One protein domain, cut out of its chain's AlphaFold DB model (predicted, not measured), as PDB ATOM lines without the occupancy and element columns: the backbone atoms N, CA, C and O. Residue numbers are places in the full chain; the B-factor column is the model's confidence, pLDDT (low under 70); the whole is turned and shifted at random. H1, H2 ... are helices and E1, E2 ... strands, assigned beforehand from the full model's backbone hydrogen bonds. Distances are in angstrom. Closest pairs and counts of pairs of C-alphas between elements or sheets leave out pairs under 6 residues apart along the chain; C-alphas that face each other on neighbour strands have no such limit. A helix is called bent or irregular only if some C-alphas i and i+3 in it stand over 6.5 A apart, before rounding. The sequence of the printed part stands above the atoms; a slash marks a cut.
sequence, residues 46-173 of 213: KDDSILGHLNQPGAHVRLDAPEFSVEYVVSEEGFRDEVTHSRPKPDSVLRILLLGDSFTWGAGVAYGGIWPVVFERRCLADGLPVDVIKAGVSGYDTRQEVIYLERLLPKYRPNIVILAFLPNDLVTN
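What this domain is: This is residues 46 to 173 of the 213 residues of the protein "SGNH_hydro domain-containing protein" of Ignavibacteria bacterium (UniProt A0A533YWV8). A three-stranded parallel sheet, E6 E5 E7, is sandwiched between helix H3 over one face and helix H2 over the other, with the short H1 on the same face as H2 but beside the strands; two small hairpins, E1 with E2 and E3 with E4, lie to one side, away from the sheet. The 128 printed residues have four named helices and seven named strands, in the order E1 E2 E3 E4 E5 H1 H2 E6 H3 E7 H4. The sheet's order is E6 E5 E7, and the class is mixed, helices and strands. The whole is compact, with a radius of gyration of the C-alphas of 14.5 A and spans of 43 by 30 by 28 A.

How they stand to each other: E1, residues 46 to 48, and E2, residues 52 to 55, form an antiparallel hairpin, with N 46 and O 54 2.8 A apart. E3, residues 60 to 64, and E4, residues 69 to 73, form another, with N 61 and O 72 2.8 A apart. E5, residues 94 to 100, is parallel to E6, residues 130 to 136, with N 98 and O 133 2.9 A apart, and to E7, residues 160 to 164, with N 99 and O 162 2.9 A apart. H1, residues 102 to 105, is on this sheet and over none of its strands, though only just, as 2 of its 4 C-alphas fall on E6; its height over the sheet is 4.2 A, only just above the sheet's level. H2, residues 115 to 125, is on the same face, 9.0 A over the sheet and along E6; the closest C-alphas, of Pro 116 and Lys 134, are 6.1 A apart. H3, residues 142 to 156, is on the opposite face at a height of 9.6 A, completing three layers; the closest C-alphas of E5 and H3, Gly 100 and Glu 145, are 6.5 A apart. E5, H1 H2, E6 is a strand-helix-strand unit, two parallel neighbours joined through helices; E6, H3, E7 is a split one, with E5 between its strands; both crossovers are right-handed. H4, residues 167 to 172, is not on the sheet. Every O i to N i+4 pair is within hydrogen-bond range in H2, but 9 of 11 in H3 and 1 of 2 in H4; H1 is too short for such a pair.

Where its parts are: E1 begins at C-alpha 46, (43.571, -42.147, 38.334). E5 spans 19.4 A, H2 15.0 A, E6 17.6 A and H3 19.9 A. H3 is irregular, but only just: C-alphas 151 and 154 are 6.7 A apart. H4 ends at C-alpha 172, (30.798, -33.209, 24.588).

The domain as a whole: The two C-alphas farthest apart, of Pro 66 and Asp 91, are 45.7 A apart. The printed part has no cut. The link from E4 to E5, residues 74 to 93, is long. The mean pLDDT of the printed part is 91.7; residues 169 to 173 are under 70.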
ATOM      1  N   LYS A  46      44.001 -40.978  37.572       87.56
ATOM      2  CA  LYS A  46      43.571 -42.147  38.334       87.56
ATOM      3  C   LYS A  46      42.156 -42.507  37.901       87.56
ATOM      4  O   LYS A  46      41.305 -41.622  37.881       87.56
ATOM      5  N   ASP A  47      41.884 -43.780  37.639       85.06
ATOM      6  CA  ASP A  47      40.531 -44.234  37.302       85.06
ATOM      7  C   ASP A  47      39.523 -43.924  38.426       85.06
ATOM      8  O   ASP A  47      39.785 -44.149  39.615       85.06
ATOM      9  N   ASP A  48      38.342 -43.442  38.037       87.94
ATOM     10  CA  ASP A  48      37.196 -43.222  38.916       87.94
ATOM     11  C   ASP A  48      35.928 -43.806  38.288       87.94
ATOM     12  O   ASP A  48      35.564 -43.485  37.162       87.94
ATOM     13  N   SER A  49      35.215 -44.648  39.035       86.12
ATOM     14  CA  SER A  49      34.044 -45.371  38.513       86.12
ATOM     15  C   SER A  49      32.870 -44.491  38.060       86.12
ATOM     16  O   SER A  49      32.014 -44.978  37.329       86.12
ATOM     17  N   ILE A  50      32.805 -43.226  38.493       86.31
ATOM     18  CA  ILE A  50      31.699 -42.313  38.166       86.31
ATOM     19  C   ILE A  50      32.192 -41.190  37.253       86.31
ATOM     20  O   ILE A  50      31.548 -40.886  36.256       86.31
ATOM     21  N   LEU A  51      33.330 -40.574  37.584       85.12
ATOM     22  CA  LEU A  51      33.902 -39.465  36.813       85.12
ATOM     23  C   LEU A  51      34.719 -39.933  35.602       85.12
ATOM     24  O   LEU A  51      35.146 -39.104  34.804       85.12
ATOM     25  N   GLY A  52      34.967 -41.236  35.466       85.75
ATOM     26  CA  GLY A  52      35.918 -41.801  34.510       85.75
ATOM     27  C   GLY A  52      37.342 -41.724  35.053       85.75
ATOM     28  O   GLY A  52      37.991 -42.753  35.234       85.75
ATOM     29  N   HIS A  53      37.797 -40.518  35.397       89.25
ATOM     30  CA  HIS A  53      39.112 -40.289  35.990       89.25
ATOM     31  C   HIS A  53      39.142 -39.091  36.940       89.25
ATOM     32  O   HIS A  53      38.290 -38.210  36.896       89.25
ATOM     33  N   LEU A  54      40.162 -39.057  37.789       91.56
ATOM     34  CA  LEU A  54      40.584 -37.936  38.632       91.56
ATOM     35  C   LEU A  54      42.065 -37.668  38.376       91.56
ATOM     36  O   LEU A  54      42.751 -38.535  37.843       91.56
ATOM     37  N   ASN A  55      42.600 -36.534  38.824       93.38
ATOM     38  CA  ASN A  55      44.054 -36.399  38.853       93.38
ATOM     39  C   ASN A  55      44.646 -37.387  39.871       93.38
ATOM     40  O   ASN A  55      44.110 -37.556  40.969       93.38
ATOM     41  N   GLN A  56      45.751 -38.034  39.517       92.62
ATOM     42  CA  GLN A  56      46.460 -38.975  40.378       92.62
ATOM     43  C   GLN A  56      47.168 -38.210  41.510       92.62
ATOM     44  O   GLN A  56      48.074 -37.423  41.227       92.62
ATOM     45  N   PRO A  57      46.798 -38.430  42.787       93.94
ATOM     46  CA  PRO A  57      47.478 -37.789  43.907       93.94
ATOM     47  C   PRO A  57      48.968 -38.133  43.944       93.94
ATOM     48  O   PRO A  57      49.338 -39.284  43.680       93.94
ATOM     49  N   GLY A  58      49.797 -37.131  44.242       92.75
ATOM     50  CA  GLY A  58      51.254 -37.271  44.309       92.75
ATOM     51  C   GLY A  58      51.933 -37.487  42.952       92.75
ATOM     52  O   GLY A  58      53.121 -37.806  42.903       92.75
ATOM     53  N   ALA A  59      51.206 -37.358  41.834       90.62
ATOM     54  CA  ALA A  59      51.793 -37.540  40.515       90.62
ATOM     55  C   ALA A  59      52.812 -36.441  40.203       90.62
ATOM     56  O   ALA A  59      52.544 -35.249  40.358       90.62
ATOM     57  N   HIS A  60      53.963 -36.862  39.689       92.00
ATOM     58  CA  HIS A  60      55.015 -35.981  39.209       92.00
ATOM     59  C   HIS A  60      55.463 -36.465  37.838       92.00
ATOM     60  O   HIS A  60      56.034 -37.544  37.684       92.00
ATOM     61  N   VAL A  61      55.118 -35.686  36.824       87.75
ATOM     62  CA  VAL A  61      55.226 -36.068  35.423       87.75
ATOM     63  C   VAL A  61      55.883 -34.942  34.650       87.75
ATOM     64  O   VAL A  61      55.424 -33.806  34.696       87.75
ATOM     65  N   ARG A  62      56.904 -35.272  33.864       87.50
ATOM     66  CA  ARG A  62      57.431 -34.379  32.838       87.50
ATOM     67  C   ARG A  62      56.915 -34.815  31.474       87.50
ATOM     68  O   ARG A  62      57.021 -35.983  31.108       87.50
ATOM     69  N   LEU A  63      56.355 -33.863  30.745       83.12
ATOM     70  CA  LEU A  63      55.909 -34.022  29.376       83.12
ATOM     71  C   LEU A  63      56.801 -33.185  28.464       83.12
ATOM     72  O   LEU A  63      56.763 -31.959  28.523       83.12
ATOM     73  N   ASP A  64      57.566 -33.860  27.611       83.69
ATOM     74  CA  ASP A  64      58.346 -33.246  26.544       83.69
ATOM     75  C   ASP A  64      57.646 -33.520  25.201       83.69
ATOM     76  O   ASP A  64      57.592 -34.659  24.736       83.69
ATOM     77  N   ALA A  65      57.067 -32.476  24.609       76.88
ATOM     78  CA  ALA A  65      56.467 -32.469  23.278       76.88
ATOM     79  C   ALA A  65      57.272 -31.537  22.348       76.88
ATOM     80  O   ALA A  65      57.975 -30.650  22.841       76.88
ATOM     81  N   PRO A  66      57.186 -31.692  21.013       77.31
ATOM     82  CA  PRO A  66      57.867 -30.796  20.074       77.31
ATOM     83  C   PRO A  66      57.548 -29.309  20.298       77.31
ATOM     84  O   PRO A  66      58.405 -28.450  20.093       77.31
ATOM     85  N   GLU A  67      56.326 -29.003  20.731       78.56
ATOM     86  CA  GLU A  67      55.819 -27.644  20.905       78.56
ATOM     87  C   GLU A  67      56.077 -27.068  22.305       78.56
ATOM     88  O   GLU A  67      56.126 -25.847  22.465       78.56
ATOM     89  N   PHE A  68      56.217 -27.915  23.327       80.62
ATOM     90  CA  PHE A  68      56.395 -27.482  24.713       80.62
ATOM     91  C   PHE A  68      57.012 -28.575  25.591       80.62
ATOM     92  O   PHE A  68      56.807 -29.768  25.390       80.62
ATOM     93  N   SER A  69      57.707 -28.148  26.644       87.19
ATOM     94  CA  SER A  69      58.141 -29.008  27.744       87.19
ATOM     95  C   SER A  69      57.513 -28.494  29.033       87.19
ATOM     96  O   SER A  69      57.622 -27.306  29.346       87.19
ATOM     97  N   VAL A  70      56.800 -29.360  29.750       90.12
ATOM     98  CA  VAL A  70      56.047 -28.983  30.951       90.12
ATOM     99  C   VAL A  70      56.143 -30.051  32.029       90.12
ATOM    100  O   VAL A  70      56.120 -31.251  31.765       90.12
ATOM    101  N   GLU A  71      56.213 -29.589  33.269       92.00
ATOM    102  CA  GLU A  71      56.143 -30.420  34.458       92.00
ATOM    103  C   GLU A  71      54.749 -30.306  35.096       92.00
ATOM    104  O   GLU A  71      54.222 -29.212  35.353       92.00
ATOM    105  N   TYR A  72      54.132 -31.459  35.322       91.81
ATOM    106  CA  TYR A  72      52.885 -31.626  36.046       91.81
ATOM    107  C   TYR A  72      53.192 -32.215  37.417       91.81
ATOM    108  O   TYR A  72      53.642 -33.355  37.526       91.81
ATOM    109  N   VAL A  73      52.923 -31.428  38.455       93.44
ATOM    110  CA  VAL A  73      52.990 -31.853  39.854       93.44
ATOM    111  C   VAL A  73      51.580 -31.784  40.420       93.44
ATOM    112  O   VAL A  73      50.914 -30.752  40.311       93.44
ATOM    113  N   VAL A  74      51.116 -32.894  40.981       94.69
ATOM    114  CA  VAL A  74      49.792 -33.032  41.582       94.69
ATOM    115  C   VAL A  74      49.970 -33.253  43.071       94.69
ATOM    116  O   VAL A  74      50.686 -34.161  43.490       94.69
ATOM    117  N   SER A  75      49.307 -32.434  43.877       95.12
ATOM    118  CA  SER A  75      49.313 -32.574  45.326       95.12
ATOM    119  C   SER A  75      48.700 -33.909  45.760       95.12
ATOM    120  O   SER A  75      47.944 -34.554  45.026       95.12
ATOM    121  N   GLU A  76      48.954 -34.304  47.005       94.69
ATOM    122  CA  GLU A  76      48.302 -35.459  47.645       94.69
ATOM    123  C   GLU A  76      46.770 -35.322  47.716       94.69
ATOM    124  O   GLU A  76      46.043 -36.282  47.969       94.69
ATOM    125  N   GLU A  77      46.247 -34.118  47.481       94.56
ATOM    126  CA  GLU A  77      44.813 -33.852  47.451       94.56
ATOM    127  C   GLU A  77      44.188 -34.071  46.066       94.56
ATOM    128  O   GLU A  77      42.961 -34.048  45.960       94.56
ATOM    129  N   GLY A  78      45.004 -34.326  45.035       94.75
ATOM    130  CA  GLY A  78      44.556 -34.514  43.653       94.75
ATOM    131  C   GLY A  78      44.373 -33.207  42.874       94.75
ATOM    132  O   GLY A  78      43.653 -33.180  41.875       94.75
ATOM    133  N   PHE A  79      45.002 -32.113  43.309       96.81
ATOM    134  CA  PHE A  79      44.986 -30.835  42.593       96.81
ATOM    135  C   PHE A  79      46.359 -30.524  42.021       96.81
ATOM    136  O   PHE A  79      47.375 -30.882  42.612       96.81
ATOM    137  N   ARG A  80      46.406 -29.803  40.902       94.69
ATOM    138  CA  ARG A  80      47.652 -29.177  40.452       94.69
ATOM    139  C   ARG A  80      47.866 -27.913  41.267       94.69
ATOM    140  O   ARG A  80      47.529 -26.819  40.824       94.69
ATOM    141  N   ASP A  81      48.337 -28.109  42.487       95.00
ATOM    142  CA  ASP A  81      48.514 -27.067  43.483       95.00
ATOM    143  C   ASP A  81      49.765 -27.341  44.319       95.00
ATOM    144  O   ASP A  81      50.131 -28.494  44.551       95.00
ATOM    145  N   GLU A  82      50.408 -26.273  44.778       93.31
ATOM    146  CA  GLU A  82      51.573 -26.333  45.668       93.31
ATOM    147  C   GLU A  82      51.168 -26.233  47.145       93.31
ATOM    148  O   GLU A  82      51.949 -26.594  48.028       93.31
ATOM    149  N   VAL A  83      49.949 -25.760  47.430       92.19
ATOM    150  CA  VAL A  83      49.436 -25.629  48.797       92.19
ATOM    151  C   VAL A  83      48.490 -26.770  49.164       92.19
ATOM    152  O   VAL A  83      47.795 -27.341  48.329       92.19
ATOM    153  N   THR A  84      48.458 -27.103  50.455       93.44
ATOM    154  CA  THR A  84      47.445 -27.998  51.029       93.44
ATOM    155  C   THR A  84      46.343 -27.161  51.659       93.44
ATOM    156  O   THR A  84      46.617 -26.291  52.490       93.44
ATOM    157  N   HIS A  85      45.087 -27.451  51.331       94.88
ATOM    158  CA  HIS A  85      43.967 -26.654  51.824       94.88
ATOM    159  C   HIS A  85      43.460 -27.190  53.164       94.88
ATOM    160  O   HIS A  85      42.926 -28.301  53.263       94.88
ATOM    161  N   SER A  86      43.573 -26.373  54.214       92.94
ATOM    162  CA  SER A  86      43.175 -26.772  55.567       92.94
ATOM    163  C   SER A  86      41.692 -27.151  55.655       92.94
ATOM    164  O   SER A  86      40.816 -26.533  55.035       92.94
ATOM    165  N   ARG A  87      41.399 -28.175  56.458       91.69
ATOM    166  CA  ARG A  87      40.043 -28.621  56.793       91.69
ATOM    167  C   ARG A  87      39.938 -28.738  58.319       91.69
ATOM    168  O   ARG A  87      40.666 -29.554  58.880       91.69
ATOM    169  N   PRO A  88      39.064 -27.964  58.992       90.12
ATOM    170  CA  PRO A  88      38.078 -27.040  58.421       90.12
ATOM    171  C   PRO A  88      38.710 -25.808  57.749       90.12
ATOM    172  O   PRO A  88      39.870 -25.481  57.988       90.12
ATOM    173  N   LYS A  89      37.939 -25.150  56.871       93.19
ATOM    174  CA  LYS A  89      38.327 -23.881  56.236       93.19
ATOM    175  C   LYS A  89      38.567 -22.820  57.325       93.19
ATOM    176  O   LYS A  89      37.671 -22.655  58.149       93.19
ATOM    177  N   PRO A  90      39.688 -22.077  57.317       92.94
ATOM    178  CA  PRO A  90      39.869 -20.946  58.223       92.94
ATOM    179  C   PRO A  90      38.815 -19.851  57.988       92.94
ATOM    180  O   PRO A  90      38.420 -19.580  56.849       92.94
ATOM    181  N   ASP A  91      38.376 -19.192  59.057       92.50
ATOM    182  CA  ASP A  91      37.412 -18.085  58.963       92.50
ATOM    183  C   ASP A  91      38.040 -16.803  58.400       92.50
ATOM    184  O   ASP A  91      37.340 -15.955  57.855       92.50
ATOM    185  N   SER A  92      39.369 -16.687  58.473       94.00
ATOM    186  CA  SER A  92      40.140 -15.539  57.985       94.00
ATOM    187  C   SER A  92      40.318 -15.488  56.466       94.00
ATOM    188  O   SER A  92      40.860 -14.504  55.969       94.00
ATOM    189  N   VAL A  93      39.905 -16.529  55.732       95.62
ATOM    190  CA  VAL A  93      40.105 -16.624  54.279       95.62
ATOM    191  C   VAL A  93      38.800 -16.842  53.520       95.62
ATOM    192  O   VAL A  93      37.897 -17.578  53.949       95.62
ATOM    193  N   LEU A  94      38.732 -16.236  52.338       97.19
ATOM    194  CA  LEU A  94      37.710 -16.499  51.335       97.19
ATOM    195  C   LEU A  94      38.159 -17.686  50.475       97.19
ATOM    196  O   LEU A  94      39.078 -17.556  49.668       97.19
ATOM    197  N   ARG A  95      37.513 -18.847  50.632       98.00
ATOM    198  CA  ARG A  95      37.863 -20.027  49.830       98.00
ATOM    199  C   ARG A  95      37.142 -20.006  48.497       98.00
ATOM    200  O   ARG A  95      35.909 -19.978  48.461       98.00
ATOM    201  N   ILE A  96      37.914 -20.066  47.425       98.38
ATOM    202  CA  ILE A  96      37.420 -20.032  46.054       98.38
ATOM    203  C   ILE A  96      37.771 -21.366  45.405       98.38
ATOM    204  O   ILE A  96      38.925 -21.780  45.420       98.38
ATOM    205  N   LEU A  97      36.778 -22.051  44.849       98.50
ATOM    206  CA  LEU A  97      36.974 -23.267  44.070       98.50
ATOM    207  C   LEU A  97      36.938 -22.913  42.583       98.50
ATOM    208  O   LEU A  97      35.901 -22.470  42.089       98.50
ATOM    209  N   LEU A  98      38.052 -23.109  41.885       98.44
ATOM    210  CA  LEU A  98      38.148 -22.941  40.437       98.44
ATOM    211  C   LEU A  98      37.966 -24.306  39.780       98.44
ATOM    212  O   LEU A  98      38.831 -25.172  39.901       98.44
ATOM    213  N   LEU A  99      36.829 -24.499  39.127       97.62
ATOM    214  CA  LEU A  99      36.419 -25.749  38.500       97.62
ATOM    215  C   LEU A  99      36.533 -25.612  36.982       97.62
ATOM    216  O   LEU A  99      36.162 -24.574  36.434       97.62
ATOM    217  N   GLY A 100      37.055 -26.631  36.310       94.88
ATOM    218  CA  GLY A 100      37.101 -26.637  34.853       94.88
ATOM    219  C   GLY A 100      37.855 -27.823  34.269       94.88
ATOM    220  O   GLY A 100      38.332 -28.704  34.991       94.88
ATOM    221  N   ASP A 101      38.038 -27.769  32.959       92.38
ATOM    222  CA  ASP A 101      38.655 -28.814  32.155       92.38
ATOM    223  C   ASP A 101      40.194 -28.671  32.009       92.38
ATOM    224  O   ASP A 101      40.910 -28.160  32.885       92.38
ATOM    225  N   SER A 102      40.717 -29.112  30.859       91.88
ATOM    226  CA  SER A 102      42.107 -28.958  30.417       91.88
ATOM    227  C   SER A 102      42.662 -27.528  30.496       91.88
ATOM    228  O   SER A 102      43.861 -27.353  30.745       91.88
ATOM    229  N   PHE A 103      41.822 -26.503  30.346       93.94
ATOM    230  CA  PHE A 103      42.245 -25.106  30.396       93.94
ATOM    231  C   PHE A 103      42.484 -24.638  31.831       93.94
ATOM    232  O   PHE A 103      43.478 -23.963  32.110       93.94
ATOM    233  N   THR A 104      41.636 -25.064  32.770       96.62
ATOM    234  CA  THR A 104      41.850 -24.841  34.210       96.62
ATOM    235  C   THR A 104      42.969 -25.711  34.758       96.62
ATOM    236  O   THR A 104      43.753 -25.248  35.582       96.62
ATOM    237  N   TRP A 105      43.120 -26.933  34.246       95.25
ATOM    238  CA  TRP A 105      44.291 -27.767  34.516       95.25
ATOM    239  C   TRP A 105      45.606 -27.122  34.038       95.25
ATOM    240  O   TRP A 105      46.669 -27.330  34.632       95.25
ATOM    241  N   GLY A 106      45.544 -26.328  32.966       94.31
ATOM    242  CA  GLY A 106      46.699 -25.681  32.351       94.31
ATOM    243  C   GLY A 106      47.542 -26.647  31.520       94.31
ATOM    244  O   GLY A 106      48.767 -26.696  31.678       94.31
ATOM    245  N   ALA A 107      46.895 -27.447  30.668       90.94
ATOM    246  CA  ALA A 107      47.581 -28.357  29.753       90.94
ATOM    247  C   ALA A 107      48.614 -27.603  28.888       90.94
ATOM    248  O   ALA A 107      48.302 -26.594  28.265       90.94
ATOM    249  N   GLY A 108      49.862 -28.078  28.888       90.25
ATOM    250  CA  GLY A 108      50.981 -27.482  28.151       90.25
ATOM    251  C   GLY A 108      51.589 -26.228  28.789       90.25
ATOM    252  O   GLY A 108      52.543 -25.674  28.252       90.25
ATOM    253  N   VAL A 109      51.079 -25.774  29.940       94.12
ATOM    254  CA  VAL A 109      51.510 -24.531  30.595       94.12
ATOM    255  C   VAL A 109      52.225 -24.844  31.905       94.12
ATOM    256  O   VAL A 109      51.737 -25.640  32.708       94.12
ATOM    257  N   ALA A 110      53.379 -24.216  32.147       95.19
ATOM    258  CA  ALA A 110      54.092 -24.317  33.421       95.19
ATOM    259  C   ALA A 110      53.225 -23.805  34.585       95.19
ATOM    260  O   ALA A 110      52.479 -22.843  34.414       95.19
ATOM    261  N   TYR A 111      53.353 -24.404  35.775       96.19
ATOM    262  CA  TYR A 111      52.478 -24.108  36.920       96.19
ATOM    263  C   TYR A 111      52.350 -22.604  37.215       96.19
ATOM    264  O   TYR A 111      51.248 -22.081  37.297       96.19
ATOM    265  N   GLY A 112      53.457 -21.857  37.242       96.94
ATOM    266  CA  GLY A 112      53.418 -20.411  37.494       96.94
ATOM    267  C   GLY A 112      52.627 -19.574  36.472       96.94
ATOM    268  O   GLY A 112      52.328 -18.413  36.753       96.94
ATOM    269  N   GLY A 113      52.317 -20.132  35.297       97.06
ATOM    270  CA  GLY A 113      51.601 -19.472  34.204       97.06
ATOM    271  C   GLY A 113      50.151 -19.919  34.020       97.06
ATOM    272  O   GLY A 113      49.461 -19.339  33.182       97.06
ATOM    273  N   ILE A 114      49.665 -20.918  34.766       97.62
ATOM    274  CA  ILE A 114      48.264 -21.344  34.642       97.62
ATOM    275  C   ILE A 114      47.338 -20.251  35.184       97.62
ATOM    276  O   ILE A 114      47.648 -19.587  36.179       97.62
ATOM    277  N   TRP A 115      46.178 -20.059  34.551       97.88
ATOM    278  CA  TRP A 115      45.272 -18.979  34.940       97.88
ATOM    279  C   TRP A 115      44.811 -19.057  36.411       97.88
ATOM    280  O   TRP A 115      44.725 -17.988  37.015       97.88
ATOM    281  N   PRO A 116      44.615 -20.241  37.044       98.19
ATOM    282  CA  PRO A 116      44.289 -20.317  38.471       98.19
ATOM    283  C   PRO A 116      45.361 -19.712  39.386       98.19
ATOM    284  O   PRO A 116      45.039 -19.019  40.348       98.19
ATOM    285  N   VAL A 117      46.640 -19.921  39.057       98.25
ATOM    286  CA  VAL A 117      47.780 -19.365  39.807       98.25
ATOM    287  C   VAL A 117      47.885 -17.859  39.583       98.25
ATOM    288  O   VAL A 117      48.123 -17.099  40.523       98.25
ATOM    289  N   VAL A 118      47.670 -17.399  38.349       98.31
ATOM    290  CA  VAL A 118      47.646 -15.962  38.033       98.31
ATOM    291  C   VAL A 118      46.476 -15.265  38.736       98.31
ATOM    292  O   VAL A 118      46.654 -14.161  39.250       98.31
ATOM    293  N   PHE A 119      45.306 -15.904  38.791       98.25
ATOM    294  CA  PHE A 119      44.126 -15.424  39.507       98.25
ATOM    295  C   PHE A 119      44.407 -15.276  41.005       98.25
ATOM    296  O   PHE A 119      44.256 -14.180  41.542       98.25
ATOM    297  N   GLU A 120      44.895 -16.336  41.656       98.19
ATOM    298  CA  GLU A 120      45.230 -16.316  43.084       98.19
ATOM    299  C   GLU A 120      46.259 -15.230  43.407       98.19
ATOM    300  O   GLU A 120      46.050 -14.418  44.310       98.19
ATOM    301  N   ARG A 121      47.335 -15.142  42.612       98.06
ATOM    302  CA  ARG A 121      48.372 -14.119  42.786       98.06
ATOM    303  C   ARG A 121      47.807 -12.703  42.696       98.06
ATOM    304  O   ARG A 121      48.233 -11.843  43.462       98.06
ATOM    305  N   ARG A 122      46.876 -12.446  41.770       98.19
ATOM    306  CA  ARG A 122      46.231 -11.131  41.628       98.19
ATOM    307  C   ARG A 122      45.345 -10.808  42.829       98.19
ATOM    308  O   ARG A 122      45.494  -9.729  43.386       98.19
ATOM    309  N   CYS A 123      44.518 -11.747  43.288       97.94
ATOM    310  CA  CYS A 123      43.707 -11.546  44.493       97.94
ATOM    311  C   CYS A 123      44.567 -11.210  45.720       97.94
ATOM    312  O   CYS A 123      44.257 -10.270  46.450       97.94
ATOM    313  N   LEU A 124      45.669 -11.940  45.921       97.25
ATOM    314  CA  LEU A 124      46.599 -11.682  47.023       97.25
ATOM    315  C   LEU A 124      47.298 -10.321  46.883       97.25
ATOM    316  O   LEU A 124      47.454  -9.615  47.878       97.25
ATOM    317  N   ALA A 125      47.692  -9.933  45.666       98.00
ATOM    318  CA  ALA A 125      48.285  -8.621  45.396       98.00
ATOM    319  C   ALA A 125      47.314  -7.463  45.685       98.00
ATOM    320  O   ALA A 125      47.746  -6.409  46.148       98.00
ATOM    321  N   ASP A 126      46.013  -7.690  45.498       97.69
ATOM    322  CA  ASP A 126      44.944  -6.742  45.834       97.69
ATOM    323  C   ASP A 126      44.579  -6.756  47.335       97.69
ATOM    324  O   ASP A 126      43.633  -6.094  47.763       97.69
ATOM    325  N   GLY A 127      45.323  -7.501  48.163       96.88
ATOM    326  CA  GLY A 127      45.122  -7.575  49.611       96.88
ATOM    327  C   GLY A 127      43.939  -8.444  50.042       96.88
ATOM    328  O   GLY A 127      43.511  -8.358  51.194       96.88
ATOM    329  N   LEU A 128      43.399  -9.282  49.150       96.62
ATOM    330  CA  LEU A 128      42.315 -10.206  49.475       96.62
ATOM    331  C   LEU A 128      42.892 -11.507  50.056       96.62
ATOM    332  O   LEU A 128      43.614 -12.214  49.350       96.62
ATOM    333  N   PRO A 129      42.558 -11.881  51.307       95.69
ATOM    334  CA  PRO A 129      42.989 -13.149  51.885       95.69
ATOM    335  C   PRO A 129      42.167 -14.295  51.283       95.69
ATOM    336  O   PRO A 129      41.100 -14.655  51.785       95.69
ATOM    337  N   VAL A 130      42.648 -14.848  50.171       97.31
ATOM    338  CA  VAL A 130      41.994 -15.947  49.450       97.31
ATOM    339  C   VAL A 130      42.701 -17.277  49.680       97.31
ATOM    340  O   VAL A 130      43.903 -17.329  49.923       97.31
ATOM    341  N   ASP A 131      41.928 -18.352  49.582       97.38
ATOM    342  CA  ASP A 131      42.408 -19.731  49.539       97.38
ATOM    343  C   ASP A 131      41.829 -20.391  48.282       97.38
ATOM    344  O   ASP A 131      40.628 -20.685  48.229       97.38
ATOM    345  N   VAL A 132      42.641 -20.522  47.231       97.94
ATOM    346  CA  VAL A 132      42.159 -20.875  45.889       97.94
ATOM    347  C   VAL A 132      42.447 -22.337  45.575       97.94
ATOM    348  O   VAL A 132      43.587 -22.711  45.314       97.94
ATOM    349  N   ILE A 133      41.390 -23.147  45.518       98.12
ATOM    350  CA  ILE A 133      41.459 -24.559  45.135       98.12
ATOM    351  C   ILE A 133      41.409 -24.672  43.612       98.12
ATOM    352  O   ILE A 133      40.407 -24.319  42.983       98.12
ATOM    353  N   LYS A 134      42.479 -25.208  43.028       98.00
ATOM    354  CA  LYS A 134      42.689 -25.314  41.576       98.00
ATOM    355  C   LYS A 134      42.178 -26.665  41.061       98.00
ATOM    356  O   LYS A 134      42.949 -27.561  40.718       98.00
ATOM    357  N   ALA A 135      40.857 -26.830  41.035       97.44
ATOM    358  CA  ALA A 135      40.169 -28.084  40.715       97.44
ATOM    359  C   ALA A 135      39.942 -28.297  39.206       97.44
ATOM    360  O   ALA A 135      38.871 -28.735  38.787       97.44
ATOM    361  N   GLY A 136      40.959 -28.003  38.392       96.25
ATOM    362  CA  GLY A 136      40.961 -28.348  36.972       96.25
ATOM    363  C   GLY A 136      41.246 -29.834  36.752       96.25
ATOM    364  O   GLY A 136      42.101 -30.403  37.439       96.25
ATOM    365  N   VAL A 137      40.573 -30.462  35.789       93.50
ATOM    366  CA  VAL A 137      40.875 -31.835  35.361       93.50
ATOM    367  C   VAL A 137      40.846 -31.914  33.841       93.50
ATOM    368  O   VAL A 137      39.859 -31.573  33.198       93.50
ATOM    369  N   SER A 138      41.944 -32.374  33.243       90.00
ATOM    370  CA  SER A 138      42.034 -32.457  31.785       90.00
ATOM    371  C   SER A 138      40.984 -33.406  31.203       90.00
ATOM    372  O   SER A 138      40.832 -34.531  31.683       90.00
ATOM    373  N   GLY A 139      40.295 -32.960  30.150       85.00
ATOM    374  CA  GLY A 139      39.296 -33.747  29.425       85.00
ATOM    375  C   GLY A 139      37.929 -33.852  30.104       85.00
ATOM    376  O   GLY A 139      37.143 -34.696  29.689       85.00
ATOM    377  N   TYR A 140      37.660 -33.053  31.139       88.12
ATOM    378  CA  TYR A 140      36.320 -32.970  31.717       88.12
ATOM    379  C   TYR A 140      35.350 -32.221  30.806       88.12
ATOM    380  O   TYR A 140      35.734 -31.262  30.148       88.12
ATOM    381  N   ASP A 141      34.099 -32.677  30.800       87.19
ATOM    382  CA  ASP A 141      32.936 -31.927  30.330       87.19
ATOM    383  C   ASP A 141      32.156 -31.308  31.509       87.19
ATOM    384  O   ASP A 141      32.427 -31.579  32.687       87.19
ATOM    385  N   THR A 142      31.119 -30.519  31.209       88.81
ATOM    386  CA  THR A 142      30.327 -29.838  32.247       88.81
ATOM    387  C   THR A 142      29.625 -30.803  33.207       88.81
ATOM    388  O   THR A 142      29.367 -30.448  34.357       88.81
ATOM    389  N   ARG A 143      29.290 -32.035  32.802       86.62
ATOM    390  CA  ARG A 143      28.637 -32.981  33.727       86.62
ATOM    391  C   ARG A 143      29.638 -33.575  34.699       86.62
ATOM    392  O   ARG A 143      29.314 -33.717  35.879       86.62
ATOM    393  N   GLN A 144      30.832 -33.917  34.218       90.44
ATOM    394  CA  GLN A 144      31.930 -34.351  35.079       90.44
ATOM    395  C   GLN A 144      32.275 -33.241  36.072       90.44
ATOM    396  O   GLN A 144      32.416 -33.519  37.261       90.44
ATOM    397  N   GLU A 145      32.296 -31.984  35.628       92.62
ATOM    398  CA  GLU A 145      32.471 -30.825  36.505       92.62
ATOM    399  C   GLU A 145      31.383 -30.742  37.584       92.62
ATOM    400  O   GLU A 145      31.713 -30.594  38.759       92.62
ATOM    401  N   VAL A 146      30.099 -30.909  37.239       93.25
ATOM    402  CA  VAL A 146      28.998 -30.901  38.224       93.25
ATOM    403  C   VAL A 146      29.152 -32.018  39.259       93.25
ATOM    404  O   VAL A 146      29.093 -31.755  40.460       93.25
ATOM    405  N   ILE A 147      29.413 -33.255  38.830       93.88
ATOM    406  CA  ILE A 147      29.604 -34.389  39.755       93.88
ATOM    407  C   ILE A 147      30.853 -34.168  40.619       93.88
ATOM    408  O   ILE A 147      30.873 -34.491  41.812       93.88
ATOM    409  N   TYR A 148      31.914 -33.605  40.041       96.31
ATOM    410  CA  TYR A 148      33.129 -33.306  40.781       96.31
ATOM    411  C   TYR A 148      32.883 -32.213  41.823       96.31
ATOM    412  O   TYR A 148      33.285 -32.363  42.980       96.31
ATOM    413  N   LEU A 149      32.123 -31.175  41.470       97.31
ATOM    414  CA  LEU A 149      31.682 -30.136  42.393       97.31
ATOM    415  C   LEU A 149      30.909 -30.722  43.578       97.31
ATOM    416  O   LEU A 149      31.225 -30.395  44.722       97.31
ATOM    417  N   GLU A 150      29.956 -31.624  43.336       96.69
ATOM    418  CA  GLU A 150      29.180 -32.287  44.393       96.69
ATOM    419  C   GLU A 150      30.068 -33.044  45.391       96.69
ATOM    420  O   GLU A 150      29.805 -33.021  46.596       96.69
ATOM    421  N   ARG A 151      31.165 -33.657  44.926       96.25
ATOM    422  CA  ARG A 151      32.148 -34.315  45.805       96.25
ATOM    423  C   ARG A 151      32.995 -33.319  46.597       96.25
ATOM    424  O   ARG A 151      33.370 -33.597  47.739       96.25
ATOM    425  N   LEU A 152      33.327 -32.173  46.002       96.88
ATOM    426  CA  LEU A 152      34.223 -31.181  46.602       96.88
ATOM    427  C   LEU A 152      33.517 -30.242  47.587       96.88
ATOM    428  O   LEU A 152      34.114 -29.882  48.606       96.88
ATOM    429  N   LEU A 153      32.255 -29.882  47.336       96.56
ATOM    430  CA  LEU A 153      31.456 -28.988  48.183       96.56
ATOM    431  C   LEU A 153      31.455 -29.383  49.673       96.56
ATOM    432  O   LEU A 153      31.846 -28.547  50.497       96.56
ATOM    433  N   PRO A 154      31.092 -30.622  50.069       95.88
ATOM    434  CA  PRO A 154      31.059 -31.000  51.481       95.88
ATOM    435  C   PRO A 154      32.455 -31.065  52.115       95.88
ATOM    436  O   PRO A 154      32.590 -30.815  53.316       95.88
ATOM    437  N   LYS A 155      33.495 -31.369  51.322       95.56
ATOM    438  CA  LYS A 155      34.878 -31.546  51.791       95.56
ATOM    439  C   LYS A 155      35.587 -30.215  52.037       95.56
ATOM    440  O   LYS A 155      36.269 -30.065  53.051       95.56
ATOM    441  N   TYR A 156      35.445 -29.266  51.118       96.25
ATOM    442  CA  TYR A 156      36.212 -28.020  51.140       96.25
ATOM    443  C   TYR A 156      35.399 -26.801  51.559       96.25
ATOM    444  O   TYR A 156      36.006 -25.824  51.998       96.25
ATOM    445  N   ARG A 157      34.062 -26.869  51.484       95.94
ATOM    446  CA  ARG A 157      33.130 -25.783  51.829       95.94
ATOM    447  C   ARG A 157      33.571 -24.423  51.261       95.94
ATOM    448  O   ARG A 157      33.824 -23.497  52.038       95.94
ATOM    449  N   PRO A 158      33.743 -24.310  49.930       97.25
ATOM    450  CA  PRO A 158      34.128 -23.047  49.315       97.25
ATOM    451  C   PRO A 158      33.050 -21.978  49.536       97.25
ATOM    452  O   PRO A 158      31.863 -22.282  49.629       97.25
ATOM    453  N   ASN A 159      33.474 -20.719  49.610       97.38
ATOM    454  CA  ASN A 159      32.581 -19.562  49.633       97.38
ATOM    455  C   ASN A 159      32.102 -19.196  48.225       97.38
ATOM    456  O   ASN A 159      30.976 -18.740  48.055       97.38
ATOM    457  N   ILE A 160      32.977 -19.377  47.233       97.81
ATOM    458  CA  ILE A 160      32.730 -19.057  45.828       97.81
ATOM    459  C   ILE A 160      33.169 -20.248  44.985       97.81
ATOM    460  O   ILE A 160      34.222 -20.837  45.232       97.81
ATOM    461  N   VAL A 161      32.375 -20.575  43.972       98.06
ATOM    462  CA  VAL A 161      32.739 -21.523  42.920       98.06
ATOM    463  C   VAL A 161      32.780 -20.747  41.612       98.06
ATOM    464  O   VAL A 161      31.812 -20.069  41.271       98.06
ATOM    465  N   ILE A 162      33.900 -20.825  40.899       97.75
ATOM    466  CA  ILE A 162      34.058 -20.263  39.559       97.75
ATOM    467  C   ILE A 162      34.191 -21.438  38.602       97.75
ATOM    468  O   ILE A 162      35.152 -22.200  38.691       97.75
ATOM    469  N   LEU A 163      33.217 -21.575  37.706       95.56
ATOM    470  CA  LEU A 163      33.236 -22.560  36.635       95.56
ATOM    471  C   LEU A 163      33.857 -21.933  35.387       95.56
ATOM    472  O   LEU A 163      33.325 -20.956  34.856       95.56
ATOM    473  N   ALA A 164      34.976 -22.484  34.935       92.69
ATOM    474  CA  ALA A 164      35.559 -22.156  33.647       92.69
ATOM    475  C   ALA A 164      34.986 -23.104  32.598       92.69
ATOM    476  O   ALA A 164      35.283 -24.291  32.603       92.69
ATOM    477  N   PHE A 165      34.163 -22.540  31.724       85.88
ATOM    478  CA  PHE A 165      33.448 -23.251  30.677       85.88
ATOM    479  C   PHE A 165      34.026 -22.898  29.307       85.88
ATOM    480  O   PHE A 165      34.266 -21.716  29.023       85.88
ATOM    481  N   LEU A 166      34.192 -23.892  28.441       83.12
ATOM    482  CA  LEU A 166      34.687 -23.739  27.080       83.12
ATOM    483  C   LEU A 166      33.684 -24.258  26.037       83.12
ATOM    484  O   LEU A 166      32.844 -25.113  26.309       83.12
ATOM    485  N   PRO A 167      33.770 -23.786  24.778       74.56
ATOM    486  CA  PRO A 167      32.882 -24.258  23.719       74.56
ATOM    487  C   PRO A 167      32.949 -25.768  23.442       74.56
ATOM    488  O   PRO A 167      31.952 -26.321  22.984       74.56
ATOM    489  N   ASN A 168      34.077 -26.448  23.703       70.25
ATOM    490  CA  ASN A 168      34.166 -27.910  23.564       70.25
ATOM    491  C   ASN A 168      33.191 -28.638  24.489       70.25
ATOM    492  O   ASN A 168      32.656 -29.671  24.087       70.25
ATOM    493  N   ASP A 169      32.877 -28.058  25.646       68.44
ATOM    494  CA  ASP A 169      31.947 -28.644  26.605       68.44
ATOM    495  C   ASP A 169      30.527 -28.709  26.034       68.44
ATOM    496  O   ASP A 169      29.794 -29.662  26.275       68.44
ATOM    497  N   LEU A 170      30.130 -27.749  25.187       65.88
ATOM    498  CA  LEU A 170      28.830 -27.786  24.496       65.88
ATOM    499  C   LEU A 170      28.679 -29.013  23.595       65.88
ATOM    500  O   LEU A 170      27.569 -29.512  23.423       65.88
ATOM    501  N   VAL A 171      29.780 -29.463  22.988       60.09
ATOM    502  CA  VAL A 171      29.779 -30.540  21.991       60.09
ATOM    503  C   VAL A 171      29.919 -31.908  22.662       60.09
ATOM    504  O   VAL A 171      29.383 -32.893  22.157       60.09
ATOM    505  N   THR A 172      30.601 -31.976  23.809       61.72
ATOM    506  CA  THR A 172      30.798 -33.209  24.588       61.72
ATOM    507  C   THR A 172      29.694 -33.472  25.613       61.72
ATOM    508  O   THR A 172      29.560 -34.612  26.053       61.72
ATOM    509  N   ASN A 173      28.848 -32.477  25.922       59.69
ATOM    510  CA  ASN A 173      27.658 -32.588  26.779       59.69
ATOM    511  C   ASN A 173      26.528 -33.446  26.155       59.69
ATOM    512  O   ASN A 173      25.381 -33.017  26.007       59.69
TER     513      ASN A 173